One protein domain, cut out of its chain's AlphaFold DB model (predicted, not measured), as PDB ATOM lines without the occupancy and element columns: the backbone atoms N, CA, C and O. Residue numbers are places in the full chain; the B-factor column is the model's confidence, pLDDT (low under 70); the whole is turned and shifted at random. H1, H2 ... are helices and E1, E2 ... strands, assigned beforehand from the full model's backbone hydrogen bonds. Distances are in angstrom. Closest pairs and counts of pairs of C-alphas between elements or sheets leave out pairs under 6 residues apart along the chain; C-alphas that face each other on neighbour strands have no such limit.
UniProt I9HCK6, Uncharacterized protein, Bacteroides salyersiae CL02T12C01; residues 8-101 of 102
ATOM      1  N   ARG A   8     146.212 144.420 153.051       86.81
ATOM      2  CA  ARG A   8     147.166 145.069 152.135       86.81
ATOM      3  C   ARG A   8     148.492 145.463 152.796       86.81
ATOM      4  O   ARG A   8     149.514 145.131 152.207       86.81
ATOM      5  N   PRO A   9     148.527 146.102 153.984       90.31
ATOM      6  CA  PRO A   9     149.788 146.427 154.647       90.31
ATOM      7  C   PRO A   9     150.665 145.197 154.883       90.31
ATOM      8  O   PRO A   9     151.846 145.235 154.567       90.31
ATOM      9  N   VAL A  10     150.077 144.084 155.340       90.25
ATOM     10  CA  VAL A  10     150.815 142.833 155.587       90.25
ATOM     11  C   VAL A  10     151.405 142.276 154.291       90.25
ATOM     12  O   VAL A  10     152.584 141.939 154.246       90.25
ATOM     13  N   ILE A  11     150.609 142.225 153.217       91.94
ATOM     14  CA  ILE A  11     151.085 141.764 151.905       91.94
ATOM     15  C   ILE A  11     152.217 142.666 151.403       91.94
ATOM     16  O   ILE A  11     153.235 142.160 150.939       91.94
ATOM     17  N   ASN A  12     152.068 143.986 151.532       93.00
ATOM     18  CA  ASN A  12     153.077 144.952 151.102       93.00
ATOM     19  C   ASN A  12     154.383 144.808 151.888       93.00
ATOM     20  O   ASN A  12     155.450 144.913 151.295       93.00
ATOM     21  N   THR A  13     154.320 144.528 153.193       95.12
ATOM     22  CA  THR A  13     155.515 144.224 153.988       95.12
ATOM     23  C   THR A  13     156.218 142.974 153.462       95.12
ATOM     24  O   THR A  13     157.426 143.014 153.250       95.12
ATOM     25  N   CYS A  14     155.484 141.889 153.190       95.19
ATOM     26  CA  CYS A  14     156.082 140.682 152.613       95.19
ATOM     27  C   CYS A  14     156.724 140.959 151.248       95.19
ATOM     28  O   CYS A  14     157.847 140.529 151.008       95.19
ATOM     29  N   VAL A  15     156.048 141.715 150.376       95.31
ATOM     30  CA  VAL A  15     156.596 142.115 149.071       95.31
ATOM     31  C   VAL A  15     157.878 142.934 149.236       95.31
ATOM     32  O   VAL A  15     158.860 142.644 148.561       95.31
ATOM     33  N   ALA A  16     157.899 143.911 150.146       96.69
ATOM     34  CA  ALA A  16     159.077 144.740 150.391       96.69
ATOM     35  C   ALA A  16     160.272 143.901 150.874       96.69
ATOM     36  O   ALA A  16     161.372 144.049 150.348       96.69
ATOM     37  N   ILE A  17     160.042 142.961 151.799       97.12
ATOM     38  CA  ILE A  17     161.074 142.022 152.266       97.12
ATOM     39  C   ILE A  17     161.592 141.166 151.105       97.12
ATOM     40  O   ILE A  17     162.796 140.997 150.944       97.12
ATOM     41  N   MET A  18     160.698 140.633 150.269       96.25
ATOM     42  CA  MET A  18     161.088 139.834 149.103       96.25
ATOM     43  C   MET A  18     161.932 140.649 148.112       96.25
ATOM     44  O   MET A  18     162.929 140.144 147.599       96.25
ATOM     45  N   GLN A  19     161.584 141.915 147.873       95.19
ATOM     46  CA  GLN A  19     162.368 142.814 147.024       95.19
ATOM     47  C   GLN A  19     163.746 143.119 147.623       95.19
ATOM     48  O   GLN A  19     164.741 143.080 146.902       95.19
ATOM     49  N   GLU A  20     163.826 143.368 148.931       97.50
ATOM     50  CA  GLU A  20     165.096 143.586 149.630       97.50
ATOM     51  C   GLU A  20     166.005 142.351 149.537       97.50
ATOM     52  O   GLU A  20     167.170 142.459 149.154       97.50
ATOM     53  N   ILE A  21     165.453 141.157 149.773       96.69
ATOM     54  CA  ILE A  21     166.180 139.892 149.610       96.69
ATOM     55  C   ILE A  21     166.644 139.712 148.163       96.69
ATOM     56  O   ILE A  21     167.788 139.326 147.945       96.69
ATOM     57  N   SER A  22     165.794 140.007 147.177       93.94
ATOM     58  CA  SER A  22     166.157 139.908 145.758       93.94
ATOM     59  C   SER A  22     167.269 140.882 145.367       93.94
ATOM     60  O   SER A  22     168.040 140.585 144.457       93.94
ATOM     61  N   HIS A  23     167.352 142.039 146.026       93.12
ATOM     62  CA  HIS A  23     168.421 143.007 145.804       93.12
ATOM     63  C   HIS A  23     169.747 142.521 146.401       93.12
ATOM     64  O   HIS A  23     170.792 142.634 145.766       93.12
ATOM     65  N   ILE A  24     169.707 141.962 147.614       96.19
ATOM     66  CA  ILE A  24     170.893 141.434 148.309       96.19
ATOM     67  C   ILE A  24     171.394 140.147 147.639       96.19
ATOM     68  O   ILE A  24     172.598 139.921 147.533       96.19
ATOM     69  N   ASN A  25     170.474 139.298 147.184       93.94
ATOM     70  CA  ASN A  25     170.760 138.029 146.540       93.94
ATOM     71  C   ASN A  25     170.004 137.918 145.204       93.94
ATOM     72  O   ASN A  25     168.858 137.461 145.184       93.94
ATOM     73  N   PRO A  26     170.664 138.231 144.073       88.44
ATOM     74  CA  PRO A  26     170.072 138.116 142.739       88.44
ATOM     75  C   PRO A  26     169.681 136.689 142.330       88.44
ATOM     76  O   PRO A  26     169.059 136.509 141.295       88.44
ATOM     77  N   ARG A  27     170.040 135.667 143.119       90.62
ATOM     78  CA  ARG A  27     169.675 134.258 142.898       90.62
ATOM     79  C   ARG A  27     168.445 133.836 143.713       90.62
ATOM     80  O   ARG A  27     168.040 132.677 143.673       90.62
ATOM     81  N   ALA A  28     167.863 134.741 144.501       92.75
ATOM     82  CA  ALA A  28     166.730 134.423 145.357       92.75
ATOM     83  C   ALA A  28     165.481 134.076 144.535       92.75
ATOM     84  O   ALA A  28     165.125 134.767 143.588       92.75
ATOM     85  N   SER A  29     164.801 133.009 144.942       91.94
ATOM     86  CA  SER A  29     163.493 132.601 144.431       91.94
ATOM     87  C   SER A  29     162.501 132.566 145.589       91.94
ATOM     88  O   SER A  29     162.893 132.411 146.747       91.94
ATOM     89  N   PHE A  30     161.214 132.710 145.294       93.31
ATOM     90  CA  PHE A  30     160.174 132.864 146.304       93.31
ATOM     91  C   PHE A  30     158.966 131.985 146.007       93.31
ATOM     92  O   PHE A  30     158.748 131.540 144.884       93.31
ATOM     93  N   GLY A  31     158.136 131.766 147.020       91.00
ATOM     94  CA  GLY A  31     156.900 131.021 146.863       91.00
ATOM     95  C   GLY A  31     155.925 131.288 147.992       91.00
ATOM     96  O   GLY A  31     156.312 131.727 149.074       91.00
ATOM     97  N   PHE A  32     154.649 131.027 147.734       91.06
ATOM     98  CA  PHE A  32     153.613 131.100 148.755       91.06
ATOM     99  C   PHE A  32     152.493 130.093 148.493       91.06
ATOM    100  O   PHE A  32     152.284 129.632 147.369       91.06
ATOM    101  N   ILE A  33     151.712 129.828 149.542       90.06
ATOM    102  CA  ILE A  33     150.422 129.147 149.451       90.06
ATOM    103  C   ILE A  33     149.335 130.078 149.957       90.06
ATOM    104  O   ILE A  33     149.390 130.605 151.069       90.06
ATOM    105  N   GLY A  34     148.316 130.285 149.130       90.88
ATOM    106  CA  GLY A  34     147.084 130.909 149.569       90.88
ATOM    107  C   GLY A  34     146.258 129.890 150.332       90.88
ATOM    108  O   GLY A  34     145.403 129.247 149.735       90.88
ATOM    109  N   ALA A  35     146.509 129.735 151.630       89.81
ATOM    110  CA  ALA A  35     145.732 128.823 152.466       89.81
ATOM    111  C   ALA A  35     144.236 129.174 152.429       89.81
ATOM    112  O   ALA A  35     143.868 130.357 152.447       89.81
ATOM    113  N   ASN A  36     143.392 128.147 152.381       91.88
ATOM    114  CA  ASN A  36     141.945 128.286 152.400       91.88
ATOM    115  C   ASN A  36     141.463 128.773 153.771       91.88
ATOM    116  O   ASN A  36     142.058 128.490 154.813       91.88
ATOM    117  N   MET A  37     140.387 129.554 153.768       89.94
ATOM    118  CA  MET A  37     139.645 129.845 154.993       89.94
ATOM    119  C   MET A  37     138.802 128.637 155.418       89.94
ATOM    120  O   MET A  37     138.623 127.683 154.659       89.94
ATOM    121  N   GLN A  38     138.250 128.702 156.631       90.38
ATOM    122  CA  GLN A  38     137.196 127.779 157.040       90.38
ATOM    123  C   GLN A  38     136.066 127.816 155.997       90.38
ATOM    124  O   GLN A  38     135.686 128.894 155.534       90.38
ATOM    125  N   ASP A  39     135.605 126.635 155.587       93.12
ATOM    126  CA  ASP A  39     134.574 126.431 154.559       93.12
ATOM    127  C   ASP A  39     134.950 126.893 153.133       93.12
ATOM    128  O   ASP A  39     134.089 127.074 152.270       93.12
ATOM    129  N   GLU A  40     136.243 127.064 152.843       93.19
ATOM    130  CA  GLU A  40     136.762 127.303 151.494       93.19
ATOM    131  C   GLU A  40     137.544 126.078 150.989       93.19
ATOM    132  O   GLU A  40     138.291 125.452 151.741       93.19
ATOM    133  N   SER A  41     137.393 125.742 149.705       92.50
ATOM    134  CA  SER A  41     138.217 124.715 149.049       92.50
ATOM    135  C   SER A  41     139.674 125.174 148.930       92.50
ATOM    136  O   SER A  41     139.952 126.355 148.751       92.50
ATOM    137  N   ASP A  42     140.608 124.229 148.961       87.94
ATOM    138  CA  ASP A  42     142.026 124.427 148.639       87.94
ATOM    139  C   ASP A  42     142.282 124.833 147.171       87.94
ATOM    140  O   ASP A  42     143.364 125.328 146.839       87.94
ATOM    141  N   VAL A  43     141.282 124.706 146.294       92.19
ATOM    142  CA  VAL A  43     141.359 125.091 144.883       92.19
ATOM    143  C   VAL A  43     141.090 126.586 144.707       92.19
ATOM    144  O   VAL A  43     139.991 127.077 144.955       92.19
ATOM    145  N   SER A  44     142.070 127.310 144.160       92.56
ATOM    146  CA  SER A  44     141.948 128.724 143.774       92.56
ATOM    147  C   SER A  44     141.392 129.636 144.881       92.56
ATOM    148  O   SER A  44     140.449 130.405 144.660       92.56
ATOM    149  N   THR A  45     141.967 129.577 146.082       95.06
ATOM    150  CA  THR A  45     141.475 130.318 147.257       95.06
ATOM    151  C   THR A  45     141.479 131.835 147.055       95.06
ATOM    152  O   THR A  45     142.217 132.397 146.239       95.06
ATOM    153  N   LYS A  46     140.684 132.552 147.857       94.44
ATOM    154  CA  LYS A  46     140.656 134.023 147.903       94.44
ATOM    155  C   LYS A  46     142.053 134.602 148.122       94.44
ATOM    156  O   LYS A  46     142.440 135.524 147.404       94.44
ATOM    157  N   ARG A  47     142.817 134.050 149.073       93.62
ATOM    158  CA  ARG A  47     144.190 134.493 149.367       93.62
ATOM    159  C   ARG A  47     145.110 134.282 148.172       93.62
ATOM    160  O   ARG A  47     145.790 135.223 147.778       93.62
ATOM    161  N   PHE A  48     145.060 133.110 147.541       94.88
ATOM    162  CA  PHE A  48     145.873 132.819 146.362       94.88
ATOM    163  C   PHE A  48     145.611 133.802 145.224       94.88
ATOM    164  O   PHE A  48     146.552 134.378 144.679       94.88
ATOM    165  N   ARG A  49     144.338 134.070 144.910       94.94
ATOM    166  CA  ARG A  49     143.974 135.014 143.843       94.94
ATOM    167  C   ARG A  49     144.473 136.430 144.120       94.94
ATOM    168  O   ARG A  49     144.927 137.104 143.196       94.94
ATOM    169  N   VAL A  50     144.397 136.880 145.374       94.75
ATOM    170  CA  VAL A  50     144.901 138.198 145.776       94.75
ATOM    171  C   VAL A  50     146.423 138.228 145.677       94.75
ATOM    172  O   VAL A  50     146.955 139.038 144.925       94.75
ATOM    173  N   TYR A  51     147.129 137.330 146.363       94.75
ATOM    174  CA  TYR A  51     148.594 137.337 146.427       94.75
ATOM    175  C   TYR A  51     149.234 137.164 145.047       94.75
ATOM    176  O   TYR A  51     150.165 137.893 144.722       94.75
ATOM    177  N   ARG A  52     148.668 136.304 144.186       94.12
ATOM    178  CA  ARG A  52     149.098 136.142 142.785       94.12
ATOM    179  C   ARG A  52     149.111 137.469 142.037       94.12
ATOM    180  O   ARG A  52     150.032 137.738 141.276       94.12
ATOM    181  N   ARG A  53     148.087 138.302 142.247       94.31
ATOM    182  CA  ARG A  53     147.990 139.604 141.584       94.31
ATOM    183  C   ARG A  53     149.033 140.586 142.105       94.31
ATOM    184  O   ARG A  53     149.579 141.327 141.305       94.31
ATOM    185  N   PHE A  54     149.329 140.566 143.405       94.38
ATOM    186  CA  PHE A  54     150.432 141.353 143.961       94.38
ATOM    187  C   PHE A  54     151.769 140.902 143.366       94.38
ATOM    188  O   PHE A  54     152.499 141.732 142.838       94.38
ATOM    189  N   MET A  55     152.059 139.598 143.356       94.88
ATOM    190  CA  MET A  55     153.324 139.100 142.808       94.88
ATOM    191  C   MET A  55     153.520 139.476 141.336       94.88
ATOM    192  O   MET A  55     154.588 139.957 140.986       94.88
ATOM    193  N   ALA A  56     152.482 139.359 140.504       92.69
ATOM    194  CA  ALA A  56     152.550 139.752 139.093       92.69
ATOM    195  C   ALA A  56     152.728 141.269 138.864       92.69
ATOM    196  O   ALA A  56     153.132 141.680 137.784       92.69
ATOM    197  N   ILE A  57     152.390 142.112 139.848       93.62
ATOM    198  CA  ILE A  57     152.602 143.566 139.769       93.62
ATOM    199  C   ILE A  57     154.042 143.927 140.151       93.62
ATOM    200  O   ILE A  57     154.632 144.808 139.534       93.62
ATOM    201  N   TYR A  58     154.586 143.289 141.189       93.44
ATOM    202  CA  TYR A  58     155.861 143.692 141.793       93.44
ATOM    203  C   TYR A  58     157.084 142.936 141.268       93.44
ATOM    204  O   TYR A  58     158.197 143.438 141.407       93.44
ATOM    205  N   PHE A  59     156.889 141.756 140.682       93.44
ATOM    206  CA  PHE A  59     157.952 140.927 140.121       93.44
ATOM    207  C   PHE A  59     157.674 140.740 138.633       93.44
ATOM    208  O   PHE A  59     156.614 140.241 138.262       93.44
ATOM    209  N   THR A  60     158.590 141.219 137.793       89.38
ATOM    210  CA  THR A  60     158.423 141.225 136.339       89.38
ATOM    211  C   THR A  60     158.907 139.924 135.716       89.38
ATOM    212  O   THR A  60     159.872 139.308 136.184       89.38
ATOM    213  N   GLU A  61     158.298 139.576 134.583       86.25
ATOM    214  CA  GLU A  61     158.704 138.420 133.782       86.25
ATOM    215  C   GLU A  61     160.124 138.567 133.213       86.25
ATOM    216  O   GLU A  61     160.713 137.583 132.795       86.25
ATOM    217  N   ASP A  62     160.734 139.756 133.229       87.00
ATOM    218  CA  ASP A  62     162.128 139.938 132.797       87.00
ATOM    219  C   ASP A  62     163.134 139.296 133.761       87.00
ATOM    220  O   ASP A  62     164.208 138.867 133.344       87.00
ATOM    221  N   SER A  63     162.799 139.231 135.054       88.38
ATOM    222  CA  SER A  63     163.694 138.726 136.107       88.38
ATOM    223  C   SER A  63     163.226 137.399 136.705       88.38
ATOM    224  O   SER A  63     164.052 136.607 137.163       88.38
ATOM    225  N   PHE A  64     161.920 137.128 136.672       93.50
ATOM    226  CA  PHE A  64     161.322 135.957 137.303       93.50
ATOM    227  C   PHE A  64     160.459 135.157 136.332       93.50
ATOM    228  O   PHE A  64     159.770 135.707 135.481       93.50
ATOM    229  N   GLU A  65     160.475 133.841 136.498       91.81
ATOM    230  CA  GLU A  65     159.490 132.931 135.924       91.81
ATOM    231  C   GLU A  65     158.410 132.626 136.965       91.81
ATOM    232  O   GLU A  65     158.700 132.360 138.138       91.81
ATOM    233  N   HIS A  66     157.151 132.675 136.537       92.38
ATOM    234  CA  HIS A  66     155.991 132.606 137.420       92.38
ATOM    235  C   HIS A  66     155.242 131.282 137.229       92.38
ATOM    236  O   HIS A  66     154.555 131.086 136.226       92.38
ATOM    237  N   PHE A  67     155.287 130.397 138.225       88.88
ATOM    238  CA  PHE A  67     154.590 129.104 138.200       88.88
ATOM    239  C   PHE A  67     153.476 129.060 139.241       88.88
ATOM    240  O   PHE A  67     153.575 129.656 140.312       88.88
ATOM    241  N   PHE A  68     152.384 128.356 138.945       87.44
ATOM    242  CA  PHE A  68     151.271 128.234 139.882       87.44
ATOM    243  C   PHE A  68     150.515 126.918 139.736       87.44
ATOM    244  O   PHE A  68     150.254 126.454 138.628       87.44
ATOM    245  N   HIS A  69     150.083 126.362 140.870       87.12
ATOM    246  CA  HIS A  69     149.282 125.144 140.927       87.12
ATOM    247  C   HIS A  69     147.894 125.461 141.492       87.12
ATOM    248  O   HIS A  69     147.680 125.516 142.702       87.12
ATOM    249  N   ILE A  70     146.916 125.662 140.604       87.69
ATOM    250  CA  ILE A  70     145.572 126.148 140.974       87.69
ATOM    251  C   ILE A  70     144.881 125.224 141.983       87.69
ATOM    252  O   ILE A  70     144.228 125.710 142.904       87.69
ATOM    253  N   LYS A  71     145.048 123.902 141.845       86.88
ATOM    254  CA  LYS A  71     144.406 122.918 142.733       86.88
ATOM    255  C   LYS A  71     144.895 122.989 144.180       86.88
ATOM    256  O   LYS A  71     144.183 122.559 145.068       86.88
ATOM    257  N   LYS A  72     146.098 123.521 144.396       85.69
ATOM    258  CA  LYS A  72     146.756 123.631 145.703       85.69
ATOM    259  C   LYS A  72     146.930 125.080 146.137       85.69
ATOM    260  O   LYS A  72     147.521 125.344 147.177       85.69
ATOM    261  N   SER A  73     146.439 126.029 145.335       91.81
ATOM    262  CA  SER A  73     146.555 127.459 145.612       91.81
ATOM    263  C   SER A  73     147.997 127.906 145.899       91.81
ATOM    264  O   SER A  73     148.221 128.799 146.717       91.81
ATOM    265  N   SER A  74     148.974 127.292 145.223       90.12
ATOM    266  CA  SER A  74     150.399 127.586 145.385       90.12
ATOM    267  C   SER A  74     150.954 128.393 144.214       90.12
ATOM    268  O   SER A  74     150.468 128.313 143.081       90.12
ATOM    269  N   TYR A  75     151.970 129.196 144.510       91.62
ATOM    270  CA  TYR A  75     152.618 130.095 143.569       91.62
ATOM    271  C   TYR A  75     154.124 130.123 143.808       91.62
ATOM    272  O   TYR A  75     154.566 130.162 144.956       91.62
ATOM    273  N   LEU A  76     154.886 130.156 142.724       90.88
ATOM    274  CA  LEU A  76     156.339 130.161 142.700       90.88
ATOM    275  C   LEU A  76     156.849 131.282 141.794       90.88
ATOM    276  O   LEU A  76     156.346 131.484 140.692       90.88
ATOM    277  N   LEU A  77     157.865 131.982 142.285       92.50
ATOM    278  CA  LEU A  77     158.661 132.985 141.592       92.50
ATOM    279  C   LEU A  77     160.088 132.467 141.532       92.50
ATOM    280  O   LEU A  77     160.804 132.517 142.532       92.50
ATOM    281  N   ILE A  78     160.501 131.959 140.380       90.75
ATOM    282  CA  ILE A  78     161.853 131.433 140.205       90.75
ATOM    283  C   ILE A  78     162.692 132.490 139.507       90.75
ATOM    284  O   ILE A  78     162.318 132.963 138.437       90.75
ATOM    285  N   CYS A  79     163.819 132.876 140.102       91.88
ATOM    286  CA  CYS A  79     164.740 133.789 139.434       91.88
ATOM    287  C   CYS A  79     165.271 133.143 138.150       91.88
ATOM    288  O   CYS A  79     165.748 132.004 138.163       91.88
ATOM    289  N   LYS A  80     165.229 133.884 137.042       90.00
ATOM    290  CA  LYS A  80     165.650 133.394 135.724       90.00
ATOM    291  C   LYS A  80     167.094 132.921 135.686       90.00
ATOM    292  O   LYS A  80     167.383 131.924 135.029       90.00
ATOM    293  N   THR A  81     167.992 133.583 136.417       87.56
ATOM    294  CA  THR A  81     169.397 133.158 136.478       87.56
ATOM    295  C   THR A  81     169.538 131.772 137.100       87.56
ATOM    296  O   THR A  81     170.361 130.987 136.643       87.56
ATOM    297  N   GLU A  82     168.714 131.436 138.097       84.31
ATOM    298  CA  GLU A  82     168.703 130.093 138.685       84.31
ATOM    299  C   GLU A  82     168.009 129.083 137.789       84.31
ATOM    300  O   GLU A  82     168.495 127.966 137.632       84.31
ATOM    301  N   PHE A  83     166.907 129.489 137.163       80.88
ATOM    302  CA  PHE A  83     166.151 128.622 136.273       80.88
ATOM    303  C   PHE A  83     166.990 128.144 135.078       80.88
ATOM    304  O   PHE A  83     166.967 126.967 134.734       80.88
ATOM    305  N   MET A  84     167.798 129.031 134.490       81.19
ATOM    306  CA  MET A  84     168.700 128.674 133.388       81.19
ATOM    307  C   MET A  84     169.824 127.719 133.807       81.19
ATOM    308  O   MET A  84     170.284 126.926 132.989       81.19
ATOM    309  N   ASN A  85     170.273 127.792 135.061       80.12
ATOM    310  CA  ASN A  85     171.361 126.959 135.574       80.12
ATOM    311  C   ASN A  85     170.884 125.580 136.056       80.12
ATOM    312  O   ASN A  85     171.699 124.671 136.207       80.12
ATOM    313  N   HIS A  86     169.578 125.416 136.285       73.25
ATOM    314  CA  HIS A  86     168.975 124.192 136.805       73.25
ATOM    315  C   HIS A  86     167.656 123.895 136.075       73.25
ATOM    316  O   HIS A  86     166.574 124.206 136.570       73.25
ATOM    317  N   SER A  87     167.739 123.255 134.904       68.25
ATOM    318  CA  SER A  87     166.565 122.861 134.101       68.25
ATOM    319  C   SER A  87     165.593 121.944 134.849       68.25
ATOM    320  O   SER A  87     164.388 121.977 134.601       68.25
ATOM    321  N   ASP A  88     166.112 121.167 135.799       75.88
ATOM    322  CA  ASP A  88     165.372 120.127 136.522       75.88
ATOM    323  C   ASP A  88     164.711 120.680 137.800       75.88
ATOM    324  O   ASP A  88     164.000 119.979 138.521       75.88
ATOM    325  N   LEU A  89     164.906 121.976 138.075       71.56
ATOM    326  CA  LEU A  89     164.413 122.644 139.275       71.56
ATOM    327  C   LEU A  89     162.885 122.570 139.382       71.56
ATOM    328  O   LEU A  89     162.352 122.481 140.482       71.56
ATOM    329  N   LEU A  90     162.164 122.595 138.258       67.50
ATOM    330  CA  LEU A  90     160.701 122.526 138.270       67.50
ATOM    331  C   LEU A  90     160.172 121.151 138.654       67.50
ATOM    332  O   LEU A  90     159.206 121.085 139.408       67.50
ATOM    333  N   SER A  91     160.790 120.075 138.162       69.62
ATOM    334  CA  SER A  91     160.425 118.714 138.568       69.62
ATOM    335  C   SER A  91     160.679 118.515 140.059       69.62
ATOM    336  O   SER A  91     159.779 118.079 140.775       69.62
ATOM    337  N   ASP A  92     161.841 118.955 140.544       69.00
ATOM    338  CA  ASP A  92     162.209 118.863 141.959       69.00
ATOM    339  C   ASP A  92     161.294 119.703 142.857       69.00
ATOM    340  O   ASP A  92     160.953 119.307 143.974       69.00
ATOM    341  N   LEU A  93     160.905 120.895 142.396       69.19
ATOM    342  CA  LEU A  93     160.014 121.774 143.143       69.19
ATOM    343  C   LEU A  93     158.587 121.241 143.157       69.19
ATOM    344  O   LEU A  93     157.943 121.343 144.192       69.19
ATOM    345  N   ASP A  94     158.088 120.662 142.067       65.00
ATOM    346  CA  ASP A  94     156.741 120.092 142.034       65.00
ATOM    347  C   ASP A  94     156.637 118.856 142.948       65.00
ATOM    348  O   ASP A  94     155.632 118.695 143.644       65.00
ATOM    349  N   GLU A  95     157.690 118.034 143.034       66.00
ATOM    350  CA  GLU A  95     157.794 116.948 144.021       66.00
ATOM    351  C   GLU A  95     157.869 117.483 145.456       66.00
ATOM    352  O   GLU A  95     157.049 117.115 146.297       66.00
ATOM    353  N   LYS A  96     158.762 118.438 145.738       66.19
ATOM    354  CA  LYS A  96     158.887 119.016 147.088       66.19
ATOM    355  C   LYS A  96     157.644 119.785 147.532       66.19
ATOM    356  O   LYS A  96     157.327 119.788 148.717       66.19
ATOM    357  N   PHE A  97     156.928 120.440 146.617       64.94
ATOM    358  CA  PHE A  97     155.656 121.099 146.926       64.94
ATOM    359  C   PHE A  97     154.533 120.102 147.176       64.94
ATOM    360  O   PHE A  97     153.651 120.392 147.981       64.94
ATOM    361  N   LYS A  98     154.543 118.940 146.516       60.00
ATOM    362  CA  LYS A  98     153.650 117.847 146.901       60.00
ATOM    363  C   LYS A  98     153.993 117.402 148.316       60.00
ATOM    364  O   LYS A  98     153.111 117.444 149.161       60.00
ATOM    365  N   ASP A  99     155.250 117.106 148.619       62.44
ATOM    366  CA  ASP A  99     155.637 116.557 149.926       62.44
ATOM    367  C   ASP A  99     155.432 117.521 151.104       62.44
ATOM    368  O   ASP A  99     154.976 117.111 152.167       62.44
ATOM    369  N   LEU A 100     155.729 118.812 150.934       56.25
ATOM    370  CA  LEU A 100     155.595 119.808 152.006       56.25
ATOM    371  C   LEU A 100     154.135 120.127 152.366       56.25
ATOM    372  O   LEU A 100     153.887 120.711 153.422       56.25
ATOM    373  N   TYR A 101     153.185 119.794 151.489       52.81
ATOM    374  CA  TYR A 101     151.793 120.243 151.583       52.81
ATOM    375  C   TYR A 101     150.766 119.151 151.210       52.81
ATOM    376  O   TYR A 101     149.638 119.472 150.804       52.81
TER     377      TYR A 101
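This is residues 8 to 101 of the 102 residues of an uncharacterized protein of Bacteroides salyersiae CL02T12C01 (UniProt I9HCK6). A small sheet of three strands makes the core, with helix H2 along one face and helix H4 slanting over the opposite face. The longest helix, H1, packs on H2 with residues 11 to 15 and is not on the sheet; short H3 lies at one end of the sheet, and the long link of residues 34 to 45 lies at the other. The printed part has 94 residues, with four named helices and three named strands in the order H1, E1, H2, E2, E3, H3, H4. The sheet has the order E1, E3, E2, all antiparallel, and the class is mixed, helices and strands. The whole is compact, with a radius of gyration of the C-alphas of 13.5 A, and spans 41 by 32 by 19 A.

In the sheet, E1 is residues 30 to 33, 10.9 A long, E2 is residues 64 to 69, 16.6 A, and E3 is residues 74 to 79, 16.7 A. H1, residues 8 to 24, is 24.3 A long and begins with C-alpha 8 at (147.166, 145.069, 152.135). H2, residues 46 to 58, is 19.0 A long. H3 is residues 80 to 85. H4, residues 89 to 100, is 15.7 A long and ends with C-alpha 100 at (155.595, 119.808, 152.006).

E3 is the inner strand. E1 and E3 are antiparallel at 177 degrees, with N 30 and O 77 within hydrogen-bond range at 2.8 A. E2 and E3 form a hairpin, antiparallel at 161 degrees, with N 67 and O 76 at 2.9 A. H2 lies over E3 at a height over the sheet of 9.5 A and runs along the strands, at 6 degrees to E3 on the local plane; their closest C-alphas, Phe 48 and Ser 74, are 7.0 A apart. E1, H2 and E2 form a split strand-helix-strand unit, two strands running the same way with E3 between them, its crossover right-handed. H4, on the opposite face, lies over E3 and E2 at a height of 10.2 A, slantwise to the strands. H3 only grazes the sheet with residues 80 to 83. H1 touches H2 with residues 11 to 15 alone, the same way at a steep tilt of 43 degrees; their closest C-alphas, Ile 11 and Tyr 51, are 7.5 A apart. H1 and H4 are apart. In H1 and H4 every O i to N i+4 pair is within hydrogen-bond range, in H2 8 of 9 and in H3 1 of 2.

The two C-alphas farthest apart, Asp 39 and Asn 85, are 41.4 A apart. The printed part has no cut. The link E1 to H2, 12 residues, is long. Residue 87 and residues 90 to 101 have pLDDT under 70; the mean of the printed part is 87.2.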